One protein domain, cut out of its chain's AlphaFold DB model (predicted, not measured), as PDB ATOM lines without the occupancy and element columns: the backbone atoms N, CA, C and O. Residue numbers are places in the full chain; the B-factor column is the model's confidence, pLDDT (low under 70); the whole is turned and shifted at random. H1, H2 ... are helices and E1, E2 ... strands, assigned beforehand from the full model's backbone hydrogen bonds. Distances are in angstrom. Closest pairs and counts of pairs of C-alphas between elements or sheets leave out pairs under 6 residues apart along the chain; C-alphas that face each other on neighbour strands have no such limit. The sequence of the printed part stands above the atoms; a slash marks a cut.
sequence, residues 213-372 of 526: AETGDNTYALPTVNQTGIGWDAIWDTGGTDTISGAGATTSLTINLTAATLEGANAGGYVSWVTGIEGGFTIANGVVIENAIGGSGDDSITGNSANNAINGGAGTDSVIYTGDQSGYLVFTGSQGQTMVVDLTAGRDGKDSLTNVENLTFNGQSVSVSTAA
ATOM      1  N   ALA A 213      21.159 -20.990 -22.229       95.75
ATOM      2  CA  ALA A 213      20.517 -19.954 -21.426       95.75
ATOM      3  C   ALA A 213      19.671 -19.044 -22.325       95.75
ATOM      4  O   ALA A 213      19.924 -18.983 -23.528       95.75
ATOM      5  N   GLU A 214      18.663 -18.407 -21.726       96.75
ATOM      6  CA  GLU A 214      17.828 -17.384 -22.375       96.75
ATOM      7  C   GLU A 214      17.250 -17.789 -23.745       96.75
ATOM      8  O   GLU A 214      17.112 -16.975 -24.623       96.75
ATOM      9  N   THR A 215      16.855 -19.058 -23.930       96.88
ATOM     10  CA  THR A 215      16.489 -19.628 -25.249       96.88
ATOM     11  C   THR A 215      15.168 -19.120 -25.876       96.88
ATOM     12  O   THR A 215      14.552 -19.845 -26.668       96.88
ATOM     13  N   GLY A 216      14.619 -18.007 -25.401       98.06
ATOM     14  CA  GLY A 216      13.376 -17.413 -25.889       98.06
ATOM     15  C   GLY A 216      13.645 -16.065 -26.544       98.06
ATOM     16  O   GLY A 216      14.780 -15.659 -26.670       98.06
ATOM     17  N   ASP A 217      12.591 -15.358 -26.948       98.56
ATOM     18  CA  ASP A 217      12.761 -13.993 -27.451       98.56
ATOM     19  C   ASP A 217      12.989 -13.046 -26.264       98.56
ATOM     20  O   ASP A 217      12.061 -12.751 -25.492       98.56
ATOM     21  N   ASN A 218      14.220 -12.573 -26.107       98.69
ATOM     22  CA  ASN A 218      14.664 -11.803 -24.959       98.69
ATOM     23  C   ASN A 218      14.830 -10.307 -25.291       98.69
ATOM     24  O   ASN A 218      15.081  -9.884 -26.421       98.69
ATOM     25  N   THR A 219      14.656  -9.444 -24.285       98.69
ATOM     26  CA  THR A 219      14.928  -8.001 -24.409       98.69
ATOM     27  C   THR A 219      15.884  -7.545 -23.317       98.69
ATOM     28  O   THR A 219      15.539  -7.531 -22.135       98.69
ATOM     29  N   TYR A 220      17.061  -7.101 -23.742       98.75
ATOM     30  CA  TYR A 220      18.144  -6.578 -22.922       98.75
ATOM     31  C   TYR A 220      18.049  -5.049 -22.871       98.75
ATOM     32  O   TYR A 220      18.450  -4.342 -23.796       98.75
ATOM     33  N   ALA A 221      17.447  -4.526 -21.802       98.62
ATOM     34  CA  ALA A 221      17.221  -3.092 -21.642       98.62
ATOM     35  C   ALA A 221      18.488  -2.374 -21.158       98.62
ATOM     36  O   ALA A 221      19.019  -2.696 -20.095       98.62
ATOM     37  N   LEU A 222      18.952  -1.377 -21.913       98.75
ATOM     38  CA  LEU A 222      20.074  -0.541 -21.508       98.75
ATOM     39  C   LEU A 222      19.695   0.315 -20.292       98.75
ATOM     40  O   LEU A 222      18.613   0.913 -20.260       98.75
ATOM     41  N   PRO A 223      20.585   0.422 -19.293       97.81
ATOM     42  CA  PRO A 223      20.343   1.275 -18.145       97.81
ATOM     43  C   PRO A 223      20.312   2.750 -18.564       97.81
ATOM     44  O   PRO A 223      21.103   3.203 -19.386       97.81
ATOM     45  N   THR A 224      19.399   3.520 -17.969       97.56
ATOM     46  CA  THR A 224      19.209   4.952 -18.279       97.56
ATOM     47  C   THR A 224      19.557   5.875 -17.112       97.56
ATOM     48  O   THR A 224      19.495   7.097 -17.241       97.56
ATOM     49  N   VAL A 225      19.915   5.306 -15.956       96.75
ATOM     50  CA  VAL A 225      20.249   6.036 -14.728       96.75
ATOM     51  C   VAL A 225      21.392   5.327 -14.008       96.75
ATOM     52  O   VAL A 225      21.387   4.108 -13.879       96.75
ATOM     53  N   ASN A 226      22.335   6.109 -13.485       96.94
ATOM     54  CA  ASN A 226      23.408   5.638 -12.613       96.94
ATOM     55  C   ASN A 226      22.899   5.451 -11.176       96.94
ATOM     56  O   ASN A 226      22.608   6.432 -10.484       96.94
ATOM     57  N   GLN A 227      22.772   4.203 -10.732       96.94
ATOM     58  CA  GLN A 227      22.289   3.839  -9.397       96.94
ATOM     59  C   GLN A 227      22.734   2.423  -9.009       96.94
ATOM     60  O   GLN A 227      23.130   1.645  -9.870       96.94
ATOM     61  N   THR A 228      22.623   2.073  -7.725       97.00
ATOM     62  CA  THR A 228      22.844   0.706  -7.225       97.00
ATOM     63  C   THR A 228      22.098  -0.330  -8.077       97.00
ATOM     64  O   THR A 228      20.916  -0.141  -8.386       97.00
ATOM     65  N   GLY A 229      22.762  -1.437  -8.418       95.69
ATOM     66  CA  GLY A 229      22.207  -2.484  -9.285       95.69
ATOM     67  C   GLY A 229      22.491  -2.285 -10.776       95.69
ATOM     68  O   GLY A 229      22.018  -3.082 -11.579       95.69
ATOM     69  N   ILE A 230      23.217  -1.228 -11.152       96.06
ATOM     70  CA  ILE A 230      23.601  -0.935 -12.537       96.06
ATOM     71  C   ILE A 230      25.089  -1.211 -12.715       96.06
ATOM     72  O   ILE A 230      25.920  -0.770 -11.921       96.06
ATOM     73  N   GLY A 231      25.426  -1.921 -13.780       96.00
ATOM     74  CA  GLY A 231      26.797  -2.257 -14.117       96.00
ATOM     75  C   GLY A 231      26.906  -2.725 -15.557       96.00
ATOM     76  O   GLY A 231      26.034  -2.452 -16.386       96.00
ATOM     77  N   TRP A 232      28.005  -3.407 -15.836       97.62
ATOM     78  CA  TRP A 232      28.308  -3.983 -17.137       97.62
ATOM     79  C   TRP A 232      28.040  -5.479 -17.112       97.62
ATOM     80  O   TRP A 232      28.541  -6.167 -16.227       97.62
ATOM     81  N   ASP A 233      27.311  -5.971 -18.105       97.44
ATOM     82  CA  ASP A 233      27.014  -7.392 -18.268       97.44
ATOM     83  C   ASP A 233      27.473  -7.886 -19.643       97.44
ATOM     84  O   ASP A 233      27.524  -7.128 -20.617       97.44
ATOM     85  N   ALA A 234      27.825  -9.166 -19.737       98.50
ATOM     86  CA  ALA A 234      28.020  -9.834 -21.016       98.50
ATOM     87  C   ALA A 234      26.808 -10.715 -21.306       98.50
ATOM     88  O   ALA A 234      26.481 -11.616 -20.535       98.50
ATOM     89  N   ILE A 235      26.136 -10.455 -22.425       98.81
ATOM     90  CA  ILE A 235      24.970 -11.228 -22.835       98.81
ATOM     91  C   ILE A 235      25.438 -12.619 -23.260       98.81
ATOM     92  O   ILE A 235      26.248 -12.755 -24.180       98.81
ATOM     93  N   TRP A 236      24.903 -13.637 -22.590       98.75
ATOM     94  CA  TRP A 236      24.968 -15.035 -22.992       98.75
ATOM     95  C   TRP A 236      23.551 -15.520 -23.293       98.75
ATOM     96  O   TRP A 236      22.784 -15.828 -22.381       98.75
ATOM     97  N   ASP A 237      23.236 -15.575 -24.581       98.62
ATOM     98  CA  ASP A 237      21.955 -16.023 -25.115       98.62
ATOM     99  C   ASP A 237      22.204 -17.142 -26.131       98.62
ATOM    100  O   ASP A 237      23.193 -17.118 -26.869       98.62
ATOM    101  N   THR A 238      21.360 -18.169 -26.131       97.75
ATOM    102  CA  THR A 238      21.549 -19.356 -26.974       97.75
ATOM    103  C   THR A 238      20.401 -19.633 -27.933       97.75
ATOM    104  O   THR A 238      20.405 -20.677 -28.594       97.75
ATOM    105  N   GLY A 239      19.453 -18.709 -28.060       97.19
ATOM    106  CA  GLY A 239      18.527 -18.699 -29.180       97.19
ATOM    107  C   GLY A 239      17.244 -17.957 -28.873       97.19
ATOM    108  O   GLY A 239      16.860 -17.826 -27.729       97.19
ATOM    109  N   GLY A 240      16.524 -17.605 -29.926       98.19
ATOM    110  CA  GLY A 240      15.421 -16.668 -29.821       98.19
ATOM    111  C   GLY A 240      15.535 -15.659 -30.943       98.19
ATOM    112  O   GLY A 240      16.276 -15.865 -31.906       98.19
ATOM    113  N   THR A 241      14.736 -14.609 -30.860       98.38
ATOM    114  CA  THR A 241      14.904 -13.384 -31.634       98.38
ATOM    115  C   THR A 241      14.999 -12.225 -30.656       98.38
ATOM    116  O   THR A 241      13.993 -11.761 -30.110       98.38
ATOM    117  N   ASP A 242      16.218 -11.757 -30.436       98.88
ATOM    118  CA  ASP A 242      16.579 -10.983 -29.258       98.88
ATOM    119  C   ASP A 242      16.763  -9.506 -29.572       98.88
ATOM    120  O   ASP A 242      16.998  -9.100 -30.712       98.88
ATOM    121  N   THR A 243      16.604  -8.661 -28.556       98.94
ATOM    122  CA  THR A 243      16.647  -7.203 -28.719       98.94
ATOM    123  C   THR A 243      17.516  -6.540 -27.662       98.94
ATOM    124  O   THR A 243      17.237  -6.682 -26.473       98.94
ATOM    125  N   ILE A 244      18.482  -5.709 -28.064       98.94
ATOM    126  CA  ILE A 244      19.047  -4.683 -27.170       98.94
ATOM    127  C   ILE A 244      18.207  -3.409 -27.301       98.94
ATOM    128  O   ILE A 244      17.989  -2.902 -28.401       98.94
ATOM    129  N   SER A 245      17.711  -2.885 -26.180       98.81
ATOM    130  CA  SER A 245      16.752  -1.778 -26.172       98.81
ATOM    131  C   SER A 245      17.197  -0.626 -25.282       98.81
ATOM    132  O   SER A 245      17.285  -0.757 -24.066       98.81
ATOM    133  N   GLY A 246      17.410   0.537 -25.884       98.44
ATOM    134  CA  GLY A 246      17.566   1.826 -25.221       98.44
ATOM    135  C   GLY A 246      16.259   2.587 -25.028       98.44
ATOM    136  O   GLY A 246      16.285   3.793 -24.776       98.44
ATOM    137  N   ALA A 247      15.107   1.920 -25.140       97.81
ATOM    138  CA  ALA A 247      13.813   2.565 -24.970       97.81
ATOM    139  C   ALA A 247      13.731   3.310 -23.622       97.81
ATOM    140  O   ALA A 247      13.903   2.734 -22.548       97.81
ATOM    141  N   GLY A 248      13.433   4.609 -23.681       96.75
ATOM    142  CA  GLY A 248      13.379   5.488 -22.510       96.75
ATOM    143  C   GLY A 248      14.683   6.230 -22.201       96.75
ATOM    144  O   GLY A 248      14.664   7.114 -21.342       96.75
ATOM    145  N   ALA A 249      15.783   5.940 -22.900       98.19
ATOM    146  CA  ALA A 249      16.966   6.793 -22.893       98.19
ATOM    147  C   ALA A 249      16.638   8.145 -23.544       98.19
ATOM    148  O   ALA A 249      15.957   8.207 -24.566       98.19
ATOM    149  N   THR A 250      17.105   9.235 -22.933       97.38
ATOM    150  CA  THR A 250      16.890  10.607 -23.433       97.38
ATOM    151  C   THR A 250      18.165  11.280 -23.933       97.38
ATOM    152  O   THR A 250      18.108  12.382 -24.477       97.38
ATOM    153  N   THR A 251      19.310  10.636 -23.728       97.88
ATOM    154  CA  THR A 251      20.612  11.001 -24.285       97.88
ATOM    155  C   THR A 251      20.979  10.021 -25.394       97.88
ATOM    156  O   THR A 251      20.396   8.942 -25.475       97.88
ATOM    157  N   SER A 252      21.946  10.402 -26.231       98.00
ATOM    158  CA  SER A 252      22.479   9.539 -27.286       98.00
ATOM    159  C   SER A 252      22.975   8.208 -26.724       98.00
ATOM    160  O   SER A 252      23.610   8.173 -25.661       98.00
ATOM    161  N   LEU A 253      22.771   7.126 -27.458       98.50
ATOM    162  CA  LEU A 253      23.326   5.816 -27.135       98.50
ATOM    163  C   LEU A 253      24.154   5.231 -28.279       98.50
ATOM    164  O   LEU A 253      24.138   5.696 -29.418       98.50
ATOM    165  N   THR A 254      24.918   4.201 -27.941       98.69
ATOM    166  CA  THR A 254      25.549   3.306 -28.902       98.69
ATOM    167  C   THR A 254      24.990   1.911 -28.681       98.69
ATOM    168  O   THR A 254      25.030   1.417 -27.558       98.69
ATOM    169  N   ILE A 255      24.490   1.266 -29.731       98.94
ATOM    170  CA  ILE A 255      24.186  -0.170 -29.734       98.94
ATOM    171  C   ILE A 255      25.045  -0.824 -30.808       98.94
ATOM    172  O   ILE A 255      25.085  -0.369 -31.947       98.94
ATOM    173  N   ASN A 256      25.731  -1.900 -30.454       98.62
ATOM    174  CA  ASN A 256      26.467  -2.717 -31.405       98.62
ATOM    175  C   ASN A 256      26.107  -4.184 -31.174       98.62
ATOM    176  O   ASN A 256      26.378  -4.729 -30.103       98.62
ATOM    177  N   LEU A 257      25.478  -4.796 -32.178       98.75
ATOM    178  CA  LEU A 257      24.967  -6.166 -32.123       98.75
ATOM    179  C   LEU A 257      26.036  -7.220 -32.453       98.75
ATOM    180  O   LEU A 257      25.729  -8.409 -32.540       98.75
ATOM    181  N   THR A 258      27.288  -6.812 -32.671       97.69
ATOM    182  CA  THR A 258      28.378  -7.727 -33.015       97.69
ATOM    183  C   THR A 258      28.935  -8.404 -31.765       97.69
ATOM    184  O   THR A 258      29.482  -7.757 -30.868       97.69
ATOM    185  N   ALA A 259      28.840  -9.731 -31.740       98.31
ATOM    186  CA  ALA A 259      29.429 -10.569 -30.708       98.31
ATOM    187  C   ALA A 259      30.957 -10.490 -30.674       98.31
ATOM    188  O   ALA A 259      31.631 -10.230 -31.674       98.31
ATOM    189  N   ALA A 260      31.517 -10.787 -29.507       98.38
ATOM    190  CA  ALA A 260      32.947 -10.935 -29.334       98.38
ATOM    191  C   ALA A 260      33.542 -11.969 -30.294       98.38
ATOM    192  O   ALA A 260      33.049 -13.090 -30.414       98.38
ATOM    193  N   THR A 261      34.651 -11.617 -30.938       97.00
ATOM    194  CA  THR A 261      35.380 -12.513 -31.851       97.00
ATOM    195  C   THR A 261      36.406 -13.380 -31.127       97.00
ATOM    196  O   THR A 261      36.886 -14.356 -31.694       97.00
ATOM    197  N   LEU A 262      36.784 -13.002 -29.897       97.81
ATOM    198  CA  LEU A 262      37.943 -13.517 -29.156       97.81
ATOM    199  C   LEU A 262      39.287 -13.320 -29.880       97.81
ATOM    200  O   LEU A 262      40.311 -13.840 -29.437       97.81
ATOM    201  N   GLU A 263      39.310 -12.546 -30.967       96.06
ATOM    202  CA  GLU A 263      40.481 -12.332 -31.812       96.06
ATOM    203  C   GLU A 263      40.587 -10.882 -32.302       96.06
ATOM    204  O   GLU A 263      39.596 -10.198 -32.561       96.06
ATOM    205  N   GLY A 264      41.823 -10.413 -32.486       96.00
ATOM    206  CA  GLY A 264      42.092  -9.074 -33.007       96.00
ATOM    207  C   GLY A 264      41.749  -7.950 -32.026       96.00
ATOM    208  O   GLY A 264      41.750  -8.141 -30.811       96.00
ATOM    209  N   ALA A 265      41.504  -6.759 -32.576       95.50
ATOM    210  CA  ALA A 265      41.338  -5.534 -31.792       95.50
ATOM    211  C   ALA A 265      40.034  -5.480 -30.984       95.50
ATOM    212  O   ALA A 265      39.989  -4.826 -29.951       95.50
ATOM    213  N   ASN A 266      39.005  -6.207 -31.427       94.75
ATOM    214  CA  ASN A 266      37.683  -6.245 -30.795       94.75
ATOM    215  C   ASN A 266      37.403  -7.627 -30.189       94.75
ATOM    216  O   ASN A 266      36.272  -8.105 -30.201       94.75
ATOM    217  N   ALA A 267      38.443  -8.304 -29.688       97.94
ATOM    218  CA  ALA A 267      38.321  -9.660 -29.158       97.94
ATOM    219  C   ALA A 267      37.305  -9.768 -28.007       97.94
ATOM    220  O   ALA A 267      36.654 -10.802 -27.885       97.94
ATOM    221  N   GLY A 268      37.145  -8.710 -27.204       96.69
ATOM    222  CA  GLY A 268      36.142  -8.620 -26.134       96.69
ATOM    223  C   GLY A 268      34.726  -8.266 -26.613       96.69
ATOM    224  O   GLY A 268      33.794  -8.269 -25.811       96.69
ATOM    225  N   GLY A 269      34.557  -7.992 -27.910       96.62
ATOM    226  CA  GLY A 269      33.327  -7.481 -28.508       96.62
ATOM    227  C   GLY A 269      33.249  -5.958 -28.481       96.62
ATOM    228  O   GLY A 269      34.261  -5.259 -28.394       96.62
ATOM    229  N   TYR A 270      32.024  -5.456 -28.573       97.44
ATOM    230  CA  TYR A 270      31.701  -4.036 -28.537       97.44
ATOM    231  C   TYR A 270      30.765  -3.738 -27.372       97.44
ATOM    232  O   TYR A 270      30.068  -4.621 -26.873       97.44
ATOM    233  N   VAL A 271      30.749  -2.476 -26.952       97.25
ATOM    234  CA  VAL A 271      29.910  -2.011 -25.851       97.25
ATOM    235  C   VAL A 271      28.641  -1.363 -26.402       97.25
ATOM    236  O   VAL A 271      28.714  -0.409 -27.178       97.25
ATOM    237  N   SER A 272      27.486  -1.847 -25.952       98.69
ATOM    238  CA  SER A 272      26.191  -1.183 -26.095       98.69
ATOM    239  C   SER A 272      25.862  -0.429 -24.806       98.69
ATOM    240  O   SER A 272      25.838  -1.035 -23.736       98.69
ATOM    241  N   TRP A 273      25.641   0.885 -24.873       98.25
ATOM    242  CA  TRP A 273      25.507   1.748 -23.694       98.25
ATOM    243  C   TRP A 273      24.827   3.088 -24.002       98.25
ATOM    244  O   TRP A 273      24.828   3.566 -25.137       98.25
ATOM    245  N   VAL A 274      24.278   3.720 -22.962       98.56
ATOM    246  CA  VAL A 274      23.710   5.076 -23.017       98.56
ATOM    247  C   VAL A 274      24.758   6.086 -22.555       98.56
ATOM    248  O   VAL A 274      25.377   5.904 -21.507       98.56
ATOM    249  N   THR A 275      24.930   7.189 -23.291       96.88
ATOM    250  CA  THR A 275      25.954   8.200 -22.979       96.88
ATOM    251  C   THR A 275      25.793   8.731 -21.555       96.88
ATOM    252  O   THR A 275      24.742   9.265 -21.191       96.88
ATOM    253  N   GLY A 276      26.868   8.638 -20.769       95.44
ATOM    254  CA  GLY A 276      26.921   9.072 -19.372       95.44
ATOM    255  C   GLY A 276      26.466   8.025 -18.353       95.44
ATOM    256  O   GLY A 276      26.531   8.305 -17.153       95.44
ATOM    257  N   ILE A 277      26.034   6.841 -18.794       96.75
ATOM    258  CA  ILE A 277      25.646   5.739 -17.913       96.75
ATOM    259  C   ILE A 277      26.809   4.763 -17.751       96.75
ATOM    260  O   ILE A 277      27.371   4.273 -18.725       96.75
ATOM    261  N   GLU A 278      27.180   4.494 -16.503       95.88
ATOM    262  CA  GLU A 278      28.210   3.532 -16.109       95.88
ATOM    263  C   GLU A 278      27.605   2.121 -16.122       95.88
ATOM    264  O   GLU A 278      27.457   1.475 -15.091       95.88
ATOM    265  N   GLY A 279      27.165   1.668 -17.289       96.62
ATOM    266  CA  GLY A 279      26.562   0.356 -17.448       96.62
ATOM    267  C   GLY A 279      26.023   0.128 -18.850       96.62
ATOM    268  O   GLY A 279      25.785   1.068 -19.613       96.62
ATOM    269  N   GLY A 280      25.820  -1.139 -19.177       98.00
ATOM    270  CA  GLY A 280      25.467  -1.569 -20.519       98.00
ATOM    271  C   GLY A 280      25.892  -3.005 -20.772       98.00
ATOM    272  O   GLY A 280      26.147  -3.765 -19.836       98.00
ATOM    273  N   PHE A 281      25.984  -3.359 -22.048       98.62
ATOM    274  CA  PHE A 281      26.192  -4.736 -22.468       98.62
ATOM    275  C   PHE A 281      27.397  -4.897 -23.382       98.62
ATOM    276  O   PHE A 281      27.636  -4.090 -24.277       98.62
ATOM    277  N   THR A 282      28.100  -6.003 -23.188       98.44
ATOM    278  CA  THR A 282      28.882  -6.674 -24.231       98.44
ATOM    279  C   THR A 282      28.125  -7.927 -24.677       98.44
ATOM    280  O   THR A 282      27.181  -8.352 -24.010       98.44
ATOM    281  N   ILE A 283      28.503  -8.523 -25.807       98.88
ATOM    282  CA  ILE A 283      27.873  -9.745 -26.328       98.88
ATOM    283  C   ILE A 283      28.933 -10.846 -26.388       98.88
ATOM    284  O   ILE A 283      29.967 -10.680 -27.046       98.88
ATOM    285  N   ALA A 284      28.693 -11.966 -25.703       98.75
ATOM    286  CA  ALA A 284      29.638 -13.075 -25.641       98.75
ATOM    287  C   ALA A 284      29.819 -13.765 -27.006       98.75
ATOM    288  O   ALA A 284      28.973 -13.685 -27.895       98.75
ATOM    289  N   ASN A 285      30.943 -14.463 -27.185       98.50
ATOM    290  CA  ASN A 285      31.239 -15.158 -28.439       98.50
ATOM    291  C   ASN A 285      30.176 -16.220 -28.767       98.50
ATOM    292  O   ASN A 285      29.815 -17.028 -27.914       98.50
ATOM    293  N   GLY A 286      29.715 -16.232 -30.019       97.12
ATOM    294  CA  GLY A 286      28.722 -17.192 -30.512       97.12
ATOM    295  C   GLY A 286      27.261 -16.818 -30.243       97.12
ATOM    296  O   GLY A 286      26.382 -17.539 -30.704       97.12
ATOM    297  N   VAL A 287      27.005 -15.707 -29.548       98.75
ATOM    298  CA  VAL A 287      25.662 -15.147 -29.355       98.75
ATOM    299  C   VAL A 287      25.260 -14.332 -30.587       98.75
ATOM    300  O   VAL A 287      26.096 -13.649 -31.179       98.75
ATOM    301  N   VAL A 288      23.987 -14.386 -30.972       98.50
ATOM    302  CA  VAL A 288      23.403 -13.529 -32.011       98.50
ATOM    303  C   VAL A 288      22.306 -12.703 -31.354       98.50
ATOM    304  O   VAL A 288      21.533 -13.242 -30.581       98.50
ATOM    305  N   ILE A 289      22.295 -11.397 -31.621       98.75
ATOM    306  CA  ILE A 289      21.198 -10.503 -31.242       98.75
ATOM    307  C   ILE A 289      20.665  -9.895 -32.531       98.75
ATOM    308  O   ILE A 289      21.416  -9.270 -33.283       98.75
ATOM    309  N   GLU A 290      19.385 -10.092 -32.807       98.62
ATOM    310  CA  GLU A 290      18.792  -9.741 -34.092       98.62
ATOM    311  C   GLU A 290      18.335  -8.286 -34.128       98.62
ATOM    312  O   GLU A 290      18.336  -7.683 -35.193       98.62
ATOM    313  N   ASN A 291      17.951  -7.688 -33.001       98.88
ATOM    314  CA  ASN A 291      17.217  -6.427 -33.026       98.88
ATOM    315  C   ASN A 291      17.823  -5.347 -32.130       98.88
ATOM    316  O   ASN A 291      18.417  -5.614 -31.079       98.88
ATOM    317  N   ALA A 292      17.593  -4.095 -32.523       98.94
ATOM    318  CA  ALA A 292      17.961  -2.923 -31.742       98.94
ATOM    319  C   ALA A 292      16.820  -1.903 -31.692       98.94
ATOM    320  O   ALA A 292      16.159  -1.627 -32.696       98.94
ATOM    321  N   ILE A 293      16.621  -1.303 -30.521       98.94
ATOM    322  CA  ILE A 293      15.709  -0.173 -30.324       98.94
ATOM    323  C   ILE A 293      16.500   0.967 -29.681       98.94
ATOM    324  O   ILE A 293      17.040   0.790 -28.593       98.94
ATOM    325  N   GLY A 294      16.561   2.123 -30.334       98.81
ATOM    326  CA  GLY A 294      17.143   3.348 -29.796       98.81
ATOM    327  C   GLY A 294      16.238   4.061 -28.784       98.81
ATOM    328  O   GLY A 294      15.175   3.575 -28.377       98.81
ATOM    329  N   GLY A 295      16.705   5.209 -28.318       98.56
ATOM    330  CA  GLY A 295      16.053   6.101 -27.375       98.56
ATOM    331  C   GLY A 295      15.423   7.314 -28.060       98.56
ATOM    332  O   GLY A 295      14.822   7.225 -29.126       98.56
ATOM    333  N   SER A 296      15.469   8.456 -27.371       98.50
ATOM    334  CA  SER A 296      15.059   9.754 -27.919       98.50
ATOM    335  C   SER A 296      16.243  10.695 -28.201       98.50
ATOM    336  O   SER A 296      16.036  11.909 -28.299       98.50
ATOM    337  N   GLY A 297      17.471  10.172 -28.145       98.38
ATOM    338  CA  GLY A 297      18.708  10.891 -28.438       98.38
ATOM    339  C   GLY A 297      19.126  10.700 -29.893       98.38
ATOM    340  O   GLY A 297      18.430  10.048 -30.648       98.38
ATOM    341  N   ASP A 298      20.257  11.284 -30.291       98.56
ATOM    342  CA  ASP A 298      20.839  11.001 -31.609       98.56
ATOM    343  C   ASP A 298      21.685   9.725 -31.499       98.56
ATOM    344  O   ASP A 298      22.793   9.755 -30.946       98.56
ATOM    345  N   ASP A 299      21.147   8.604 -31.967       98.81
ATOM    346  CA  ASP A 299      21.666   7.281 -31.639       98.81
ATOM    347  C   ASP A 299      22.546   6.682 -32.736       98.81
ATOM    348  O   ASP A 299      22.381   6.931 -33.933       98.81
ATOM    349  N   SER A 300      23.513   5.861 -32.324       98.62
ATOM    350  CA  SER A 300      24.409   5.140 -33.226       98.62
ATOM    351  C   SER A 300      24.238   3.636 -33.055       98.62
ATOM    352  O   SER A 300      24.502   3.089 -31.985       98.62
ATOM    353  N   ILE A 301      23.794   2.958 -34.111       98.88
ATOM    354  CA  ILE A 301      23.458   1.534 -34.074       98.88
ATOM    355  C   ILE A 301      24.271   0.791 -35.138       98.88
ATOM    356  O   ILE A 301      24.328   1.199 -36.292       98.88
ATOM    357  N   THR A 302      24.922  -0.304 -34.759       98.69
ATOM    358  CA  THR A 302      25.618  -1.219 -35.678       98.69
ATOM    359  C   THR A 302      24.942  -2.581 -35.616       98.69
ATOM    360  O   THR A 302      24.793  -3.132 -34.522       98.69
ATOM    361  N   GLY A 303      24.535  -3.099 -36.776       97.94
ATOM    362  CA  GLY A 303      23.991  -4.449 -36.924       97.94
ATOM    363  C   GLY A 303      25.058  -5.541 -36.795       97.94
ATOM    364  O   GLY A 303      26.147  -5.324 -36.254       97.94
ATOM    365  N   ASN A 304      24.735  -6.731 -37.287       97.25
ATOM    366  CA  ASN A 304      25.650  -7.858 -37.436       97.25
ATOM    367  C   ASN A 304      25.327  -8.626 -38.731       97.25
ATOM    368  O   ASN A 304      24.587  -8.151 -39.582       97.25
ATOM    369  N   SER A 305      25.899  -9.817 -38.914       96.19
ATOM    370  CA  SER A 305      25.688 -10.606 -40.134       96.19
ATOM    371  C   SER A 305      24.303 -11.255 -40.248       96.19
ATOM    372  O   SER A 305      24.020 -11.885 -41.270       96.19
ATOM    373  N   ALA A 306      23.486 -11.205 -39.191       96.44
ATOM    374  CA  ALA A 306      22.103 -11.662 -39.232       96.44
ATOM    375  C   ALA A 306      21.211 -10.607 -39.903       96.44
ATOM    376  O   ALA A 306      21.655  -9.526 -40.261       96.44
ATOM    377  N   ASN A 307      19.936 -10.933 -40.094       96.00
ATOM    378  CA  ASN A 307      18.964  -9.961 -40.578       96.00
ATOM    379  C   ASN A 307      18.476  -9.132 -39.393       96.00
ATOM    380  O   ASN A 307      17.814  -9.696 -38.516       96.00
ATOM    381  N   ASN A 308      18.778  -7.833 -39.352       98.56
ATOM    382  CA  ASN A 308      18.440  -7.016 -38.195       98.56
ATOM    383  C   ASN A 308      17.157  -6.198 -38.372       98.56
ATOM    384  O   ASN A 308      16.934  -5.553 -39.400       98.56
ATOM    385  N   ALA A 309      16.315  -6.152 -37.334       98.56
ATOM    386  CA  ALA A 309      15.265  -5.138 -37.228       98.56
ATOM    387  C   ALA A 309      15.734  -4.014 -36.297       98.56
ATOM    388  O   ALA A 309      15.914  -4.210 -35.092       98.56
ATOM    389  N   ILE A 310      15.934  -2.822 -36.859       98.88
ATOM    390  CA  ILE A 310      16.482  -1.674 -36.135       98.88
ATOM    391  C   ILE A 310      15.468  -0.533 -36.135       98.88
ATOM    392  O   ILE A 310      15.007  -0.058 -37.176       98.88
ATOM    393  N   ASN A 311      15.139  -0.057 -34.940       98.81
ATOM    394  CA  ASN A 311      14.356   1.151 -34.737       98.81
ATOM    395  C   ASN A 311      15.235   2.212 -34.076       98.81
ATOM    396  O   ASN A 311      15.599   2.022 -32.921       98.81
ATOM    397  N   GLY A 312      15.561   3.308 -34.768       98.69
ATOM    398  CA  GLY A 312      16.389   4.381 -34.194       98.69
ATOM    399  C   GLY A 312      15.692   5.146 -33.067       98.69
ATOM    400  O   GLY A 312      16.337   5.564 -32.119       98.69
ATOM    401  N   GLY A 313      14.356   5.173 -33.066       98.56
ATOM    402  CA  GLY A 313      13.574   5.851 -32.040       98.56
ATOM    403  C   GLY A 313      13.225   7.279 -32.446       98.56
ATOM    404  O   GLY A 313      12.550   7.489 -33.451       98.56
ATOM    405  N   ALA A 314      13.535   8.253 -31.603       98.50
ATOM    406  CA  ALA A 314      13.385   9.664 -31.940       98.50
ATOM    407  C   ALA A 314      14.748  10.335 -31.842       98.50
ATOM    408  O   ALA A 314      15.498  10.013 -30.939       98.50
ATOM    409  N   GLY A 315      14.996  11.354 -32.656       98.19
ATOM    410  CA  GLY A 315      16.321  11.963 -32.728       98.19
ATOM    411  C   GLY A 315      16.788  11.967 -34.171       98.19
ATOM    412  O   GLY A 315      15.963  11.913 -35.083       98.19
ATOM    413  N   THR A 316      18.088  12.141 -34.370       98.38
ATOM    414  CA  THR A 316      18.757  11.923 -35.653       98.38
ATOM    415  C   THR A 316      19.647  10.696 -35.535       98.38
ATOM    416  O   THR A 316      20.785  10.784 -35.074       98.38
ATOM    417  N   ASP A 317      19.143   9.567 -36.008       98.75
ATOM    418  CA  ASP A 317      19.724   8.258 -35.752       98.75
ATOM    419  C   ASP A 317      20.547   7.768 -36.943       98.75
ATOM    420  O   ASP A 317      20.290   8.095 -38.111       98.75
ATOM    421  N   SER A 318      21.593   7.002 -36.643       98.62
ATOM    422  CA  SER A 318      22.551   6.503 -37.627       98.62
ATOM    423  C   SER A 318      22.755   5.000 -37.502       98.62
ATOM    424  O   SER A 318      23.137   4.514 -36.438       98.62
ATOM    425  N   VAL A 319      22.601   4.281 -38.617       98.75
ATOM    426  CA  VAL A 319      22.955   2.858 -38.722       98.75
ATOM    427  C   VAL A 319      24.276   2.696 -39.468       98.75
ATOM    428  O   VAL A 319      24.486   3.316 -40.513       98.75
ATOM    429  N   ILE A 320      25.194   1.908 -38.914       98.44
ATOM    430  CA  ILE A 320      26.556   1.723 -39.422       98.44
ATOM    431  C   ILE A 320      26.692   0.348 -40.081       98.44
ATOM    432  O   ILE A 320      26.407  -0.672 -39.461       98.44
ATOM    433  N   TYR A 321      27.207   0.357 -41.309       97.31
ATOM    434  CA  TYR A 321      27.528  -0.798 -42.139       97.31
ATOM    435  C   TYR A 321      29.037  -0.883 -42.377       97.31
ATOM    436  O   TYR A 321      29.735   0.133 -42.484       97.31
ATOM    437  N   THR A 322      29.561  -2.103 -42.466       92.44
ATOM    438  CA  THR A 322      31.013  -2.345 -42.476       92.44
ATOM    439  C   THR A 322      31.654  -2.183 -43.859       92.44
ATOM    440  O   THR A 322      32.867  -1.992 -43.963       92.44
ATOM    441  N   GLY A 323      30.861  -2.227 -44.930       93.25
ATOM    442  CA  GLY A 323      31.296  -2.122 -46.322       93.25
ATOM    443  C   GLY A 323      31.101  -0.753 -46.975       93.25
ATOM    444  O   GLY A 323      30.536   0.175 -46.401       93.25
ATOM    445  N   ASP A 324      31.543  -0.655 -48.231       93.75
ATOM    446  CA  ASP A 324      31.263   0.488 -49.105       93.75
ATOM    447  C   ASP A 324      29.807   0.477 -49.585       93.75
ATOM    448  O   ASP A 324      29.263  -0.587 -49.875       93.75
ATOM    449  N   GLN A 325      29.207   1.659 -49.778       92.00
ATOM    450  CA  GLN A 325      27.802   1.809 -50.190       92.00
ATOM    451  C   GLN A 325      27.443   1.004 -51.452       92.00
ATOM    452  O   GLN A 325      26.347   0.465 -51.541       92.00
ATOM    453  N   SER A 326      28.360   0.875 -52.420       89.81
ATOM    454  CA  SER A 326      28.130   0.100 -53.651       89.81
ATOM    455  C   SER A 326      27.943  -1.403 -53.420       89.81
ATOM    456  O   SER A 326      27.537  -2.112 -54.334       89.81
ATOM    457  N   GLY A 327      28.282  -1.901 -52.229       91.62
ATOM    458  CA  GLY A 327      28.051  -3.280 -51.816       91.62
ATOM    459  C   GLY A 327      26.665  -3.527 -51.220       91.62
ATOM    460  O   GLY A 327      26.433  -4.639 -50.759       91.62
ATOM    461  N   TYR A 328      25.777  -2.529 -51.209       93.00
ATOM    462  CA  TYR A 328      24.447  -2.629 -50.613       93.00
ATOM    463  C   TYR A 328      23.366  -2.199 -51.596       93.00
ATOM    464  O   TYR A 328      23.544  -1.268 -52.384       93.00
ATOM    465  N   LEU A 329      22.208  -2.845 -51.494       92.62
ATOM    466  CA  LEU A 329      20.960  -2.364 -52.071       92.62
ATOM    467  C   LEU A 329      20.135  -1.697 -50.965       92.62
ATOM    468  O   LEU A 329      19.872  -2.319 -49.938       92.62
ATOM    469  N   VAL A 330      19.681  -0.464 -51.195       94.56
ATOM    470  CA  VAL A 330      18.820   0.273 -50.259       94.56
ATOM    471  C   VAL A 330      17.526   0.673 -50.958       94.56
ATOM    472  O   VAL A 330      17.558   1.340 -51.992       94.56
ATOM    473  N   PHE A 331      16.379   0.298 -50.394       93.12
ATOM    474  CA  PHE A 331      15.064   0.607 -50.964       93.12
ATOM    475  C   PHE A 331      13.996   0.801 -49.885       93.12
ATOM    476  O   PHE A 331      14.180   0.443 -48.725       93.12
ATOM    477  N   THR A 332      12.852   1.378 -50.258       92.62
ATOM    478  CA  THR A 332      11.697   1.486 -49.355       92.62
ATOM    479  C   THR A 332      10.874   0.205 -49.399       92.62
ATOM    480  O   THR A 332      10.372  -0.176 -50.459       92.62
ATOM    481  N   GLY A 333      10.724  -0.432 -48.241       91.94
ATOM    482  CA  GLY A 333       9.981  -1.669 -48.098       91.94
ATOM    483  C   GLY A 333       8.462  -1.487 -48.073       91.94
ATOM    484  O   GLY A 333       7.937  -0.370 -48.011       91.94
ATOM    485  N   SER A 334       7.732  -2.601 -48.094       91.31
ATOM    486  CA  SER A 334       6.266  -2.626 -48.223       91.31
ATOM    487  C   SER A 334       5.482  -1.896 -47.121       91.31
ATOM    488  O   SER A 334       4.359  -1.455 -47.375       91.31
ATOM    489  N   GLN A 335       6.052  -1.726 -45.922       91.75
ATOM    490  CA  GLN A 335       5.433  -0.994 -44.804       91.75
ATOM    491  C   GLN A 335       6.012   0.423 -44.629       91.75
ATOM    492  O   GLN A 335       5.698   1.106 -43.656       91.75
ATOM    493  N   GLY A 336       6.824   0.895 -45.583       91.12
ATOM    494  CA  GLY A 336       7.456   2.216 -45.555       91.12
ATOM    495  C   GLY A 336       8.768   2.285 -44.767       91.12
ATOM    496  O   GLY A 336       9.358   3.360 -44.687       91.12
ATOM    497  N   GLN A 337       9.233   1.167 -44.207       94.69
ATOM    498  CA  GLN A 337      10.564   1.034 -43.619       94.69
ATOM    499  C   GLN A 337      11.656   1.116 -44.697       94.69
ATOM    500  O   GLN A 337      11.399   0.867 -45.876       94.69
ATOM    501  N   THR A 338      12.886   1.430 -44.304       96.56
ATOM    502  CA  THR A 338      14.042   1.321 -45.204       96.56
ATOM    503  C   THR A 338      14.604  -0.086 -45.115       96.56
ATOM    504  O   THR A 338      14.877  -0.565 -44.022       96.56
ATOM    505  N   MET A 339      14.781  -0.742 -46.254       96.31
ATOM    506  CA  MET A 339      15.457  -2.028 -46.352       96.31
ATOM    507  C   MET A 339      16.896  -1.793 -46.797       96.31
ATOM    508  O   MET A 339      17.116  -1.060 -47.765       96.31
ATOM    509  N   VAL A 340      17.855  -2.419 -46.119       95.94
ATOM    510  CA  VAL A 340      19.270  -2.427 -46.513       95.94
ATOM    511  C   VAL A 340      19.702  -3.875 -46.675       95.94
ATOM    512  O   VAL A 340      19.590  -4.666 -45.749       95.94
ATOM    513  N   VAL A 341      20.153  -4.243 -47.867       94.19
ATOM    514  CA  VAL A 341      20.567  -5.611 -48.189       94.19
ATOM    515  C   VAL A 341      22.040  -5.599 -48.530       94.19
ATOM    516  O   VAL A 341      22.440  -4.950 -49.498       94.19
ATOM    517  N   ASP A 342      22.832  -6.340 -47.769       93.56
ATOM    518  CA  ASP A 342      24.222  -6.591 -48.109       93.56
ATOM    519  C   ASP A 342      24.317  -7.566 -49.292       93.56
ATOM    520  O   ASP A 342      23.791  -8.679 -49.262       93.56
ATOM    521  N   LEU A 343      25.006  -7.148 -50.353       90.44
ATOM    522  CA  LEU A 343      25.267  -7.977 -51.533       90.44
ATOM    523  C   LEU A 343      26.495  -8.886 -51.340       90.44
ATOM    524  O   LEU A 343      26.815  -9.702 -52.204       90.44
ATOM    525  N   THR A 344      27.199  -8.752 -50.212       90.44
ATOM    526  CA  THR A 344      28.301  -9.619 -49.791       90.44
ATOM    527  C   THR A 344      27.819 -10.570 -48.698       90.44
ATOM    528  O   THR A 344      27.505 -10.161 -47.584       90.44
ATOM    529  N   ALA A 345      27.790 -11.868 -49.004       85.81
ATOM    530  CA  ALA A 345      27.288 -12.876 -48.074       85.81
ATOM    531  C   ALA A 345      28.047 -12.884 -46.731       85.81
ATOM    532  O   ALA A 345      29.277 -12.933 -46.703       85.81
ATOM    533  N   GLY A 346      27.292 -12.911 -45.627       87.00
ATOM    534  CA  GLY A 346      27.811 -13.110 -44.270       87.00
ATOM    535  C   GLY A 346      28.452 -11.886 -43.612       87.00
ATOM    536  O   GLY A 346      29.103 -12.056 -42.585       87.00
ATOM    537  N   ARG A 347      28.301 -10.685 -44.188       93.12
ATOM    538  CA  ARG A 347      28.841  -9.444 -43.618       93.12
ATOM    539  C   ARG A 347      27.802  -8.693 -42.772       93.12
ATOM    540  O   ARG A 347      27.913  -8.786 -41.556       93.12
ATOM    541  N   ASP A 348      26.791  -8.059 -43.372       94.56
ATOM    542  CA  ASP A 348      25.780  -7.266 -42.632       94.56
ATOM    543  C   ASP A 348      24.310  -7.670 -42.918       94.56
ATOM    544  O   ASP A 348      23.388  -6.930 -42.608       94.56
ATOM    545  N   GLY A 349      24.068  -8.822 -43.555       93.75
ATOM    546  CA  GLY A 349      22.716  -9.388 -43.690       93.75
ATOM    547  C   GLY A 349      21.689  -8.549 -44.479       93.75
ATOM    548  O   GLY A 349      22.021  -7.798 -45.401       93.75
ATOM    549  N   LYS A 350      20.401  -8.772 -44.175       94.31
ATOM    550  CA  LYS A 350      19.238  -8.033 -44.700       94.31
ATOM    551  C   LYS A 350      18.526  -7.334 -43.546       94.31
ATOM    552  O   LYS A 350      17.806  -7.980 -42.785       94.31
ATOM    553  N   ASP A 351      18.621  -6.014 -43.510       97.38
ATOM    554  CA  ASP A 351      18.094  -5.207 -42.420       97.38
ATOM    555  C   ASP A 351      16.816  -4.461 -42.783       97.38
ATOM    556  O   ASP A 351      16.612  -4.014 -43.917       97.38
ATOM    557  N   SER A 352      15.975  -4.272 -41.770       97.38
ATOM    558  CA  SER A 352      14.761  -3.465 -41.802       97.38
ATOM    559  C   SER A 352      14.877  -2.324 -40.795       97.38
ATOM    560  O   SER A 352      14.886  -2.552 -39.585       97.38
ATOM    561  N   LEU A 353      14.904  -1.091 -41.297       98.50
ATOM    562  CA  LEU A 353      15.165   0.117 -40.521       98.50
ATOM    563  C   LEU A 353      13.925   1.014 -40.433       98.50
ATOM    564  O   LEU A 353      13.329   1.393 -41.447       98.50
ATOM    565  N   THR A 354      13.575   1.428 -39.219       98.38
ATOM    566  CA  THR A 354      12.523   2.423 -38.948       98.38
ATOM    567  C   THR A 354      13.060   3.555 -38.086       98.38
ATOM    568  O   THR A 354      13.861   3.295 -37.196       98.38
ATOM    569  N   ASN A 355      12.595   4.786 -38.324       98.12
ATOM    570  CA  ASN A 355      13.076   5.988 -37.628       98.12
ATOM    571  C   ASN A 355      14.613   6.087 -37.647       98.12
ATOM    572  O   ASN A 355      15.253   6.081 -36.609       98.12
ATOM    573  N   VAL A 356      15.197   6.046 -38.846       98.50
ATOM    574  CA  VAL A 356      16.640   6.194 -39.060       98.50
ATOM    575  C   VAL A 356      16.841   7.250 -40.132       98.50
ATOM    576  O   VAL A 356      16.269   7.155 -41.222       98.50
ATOM    577  N   GLU A 357      17.664   8.251 -39.842       98.00
ATOM    578  CA  GLU A 357      17.913   9.370 -40.748       98.00
ATOM    579  C   GLU A 357      19.152   9.140 -41.608       98.00
ATOM    580  O   GLU A 357      19.180   9.601 -42.754       98.00
ATOM    581  N   ASN A 358      20.160   8.430 -41.090       98.31
ATOM    582  CA  ASN A 358      21.457   8.277 -41.746       98.31
ATOM    583  C   ASN A 358      21.941   6.824 -41.799       98.31
ATOM    584  O   ASN A 358      21.824   6.069 -40.836       98.31
ATOM    585  N   LEU A 359      22.571   6.464 -42.916       98.38
ATOM    586  CA  LEU A 359      23.331   5.228 -43.084       98.38
ATOM    587  C   LEU A 359      24.813   5.582 -43.209       98.38
ATOM    588  O   LEU A 359      25.169   6.515 -43.931       98.38
ATOM    589  N   THR A 360      25.681   4.855 -42.519       98.06
ATOM    590  CA  THR A 360      27.133   5.046 -42.588       98.06
ATOM    591  C   THR A 360      27.781   3.838 -43.243       98.06
ATOM    592  O   THR A 360      27.699   2.743 -42.706       98.06
ATOM    593  N   PHE A 361      28.463   4.048 -44.365       96.38
ATOM    594  CA  PHE A 361      29.187   3.021 -45.117       96.38
ATOM    595  C   PHE A 361      30.673   3.362 -45.126       96.38
ATOM    596  O   PHE A 361      31.046   4.449 -45.571       96.38
ATOM    597  N   ASN A 362      31.525   2.471 -44.614       92.31
ATOM    598  CA  ASN A 362      32.978   2.686 -44.543       92.31
ATOM    599  C   ASN A 362      33.354   4.078 -43.965       92.31
ATOM    600  O   ASN A 362      34.183   4.823 -44.496       92.31
ATOM    601  N   GLY A 363      32.652   4.481 -42.900       91.75
ATOM    602  CA  GLY A 363      32.829   5.771 -42.224       91.75
ATOM    603  C   GLY A 363      32.261   7.000 -42.952       91.75
ATOM    604  O   GLY A 363      32.400   8.110 -42.441       91.75
ATOM    605  N   GLN A 364      31.629   6.844 -44.119       94.19
ATOM    606  CA  GLN A 364      30.933   7.923 -44.825       94.19
ATOM    607  C   GLN A 364      29.430   7.860 -44.556       94.19
ATOM    608  O   GLN A 364      28.790   6.850 -44.830       94.19
ATOM    609  N   SER A 365      28.871   8.952 -44.035       96.25
ATOM    610  CA  SER A 365      27.447   9.058 -43.711       96.25
ATOM    611  C   SER A 365      26.652   9.656 -44.875       96.25
ATOM    612  O   SER A 365      27.055  10.660 -45.470       96.25
ATOM    613  N   VAL A 366      25.514   9.041 -45.191       95.62
ATOM    614  CA  VAL A 366      24.553   9.462 -46.214       95.62
ATOM    615  C   VAL A 366      23.145   9.415 -45.624       95.62
ATOM    616  O   VAL A 366      22.802   8.493 -44.887       95.62
ATOM    617  N   SER A 367      22.303  10.404 -45.941       96.00
ATOM    618  CA  SER A 367      20.914  10.378 -45.475       96.00
ATOM    619  C   SER A 367      20.166   9.207 -46.108       96.00
ATOM    620  O   SER A 367      20.349   8.931 -47.294       96.00
ATOM    621  N   VAL A 368      19.256   8.571 -45.374       93.94
ATOM    622  CA  VAL A 368      18.412   7.478 -45.887       93.94
ATOM    623  C   VAL A 368      17.689   7.883 -47.173       93.94
ATOM    624  O   VAL A 368      17.672   7.128 -48.135       93.94
ATOM    625  N   SER A 369      17.182   9.116 -47.250       88.31
ATOM    626  CA  SER A 369      16.528   9.651 -48.454       88.31
ATOM    627  C   SER A 369      17.429   9.739 -49.692       88.31
ATOM    628  O   SER A 369      16.923   9.739 -50.810       88.31
ATOM    629  N   THR A 370      18.745   9.839 -49.496       88.31
ATOM    630  CA  THR A 370      19.749   9.861 -50.571       88.31
ATOM    631  C   THR A 370      20.333   8.472 -50.814       88.31
ATOM    632  O   THR A 370      20.759   8.181 -51.925       88.31
ATOM    633  N   ALA A 371      20.375   7.621 -49.789       85.31
ATOM    634  CA  ALA A 371      20.867   6.255 -49.887       85.31
ATOM    635  C   ALA A 371      19.848   5.316 -50.534       85.31
ATOM    636  O   ALA A 371      20.267   4.414 -51.248       85.31
ATOM    637  N   ALA A 372      18.546   5.549 -50.313       74.50
ATOM    638  CA  ALA A 372      17.415   4.833 -50.908       74.50
ATOM    639  C   ALA A 372      17.288   5.128 -52.411       74.50
ATOM    640  O   ALA A 372      16.300   5.681 -52.898       74.50
TER     641      ALA A 372
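AT A GLANCE: This is residues 213 to 372 of the 526 residues of the protein "Serralysin" of Labrenzia sp. PT13C1 (UniProt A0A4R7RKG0). Much of the chain winds in stacked turns between two sheets of short strands, face to face as a sandwich, with H1 between them at the E11 and E15 end. Regular structure is little and mostly strand: 61 of 160 printed residues lie in E1 to E15, then H1. Both sheets are mixed. The whole is compact, radius of gyration of the C-alphas 15.0 A, spans 44 by 32 by 30 A.

IN THESE COORDINATES: The larger sheet runs E2, residues 232 to 235, E6, 280 to 283, E5, 272 to 274, E4, 253 to 256, E8, 300 to 302, E10, 318 to 321, E14, 358 to 361, E15, 364 to 367. The other runs E1, 219 to 221, from C-alpha 219 at (14.928, -8.001, -24.409), E3, 243 to 245, E7, 291 to 293, E9, 309 to 311, E13, 350 to 354, 13.7 A long, E12, 338 to 342, E11, 328 to 332. H1, 368 to 371, ends at (20.867, 6.255, -49.887).

HOW THE PARTS SIT: E4 and E8 are parallel, N 255 to O 300 2.9 A. H1, too short for O i to N i+4 pairs, is on both sheets.

THE WHOLE: The printed part has no cut; link E4 to E5 is long; no printed residue is under 70 in pLDDT.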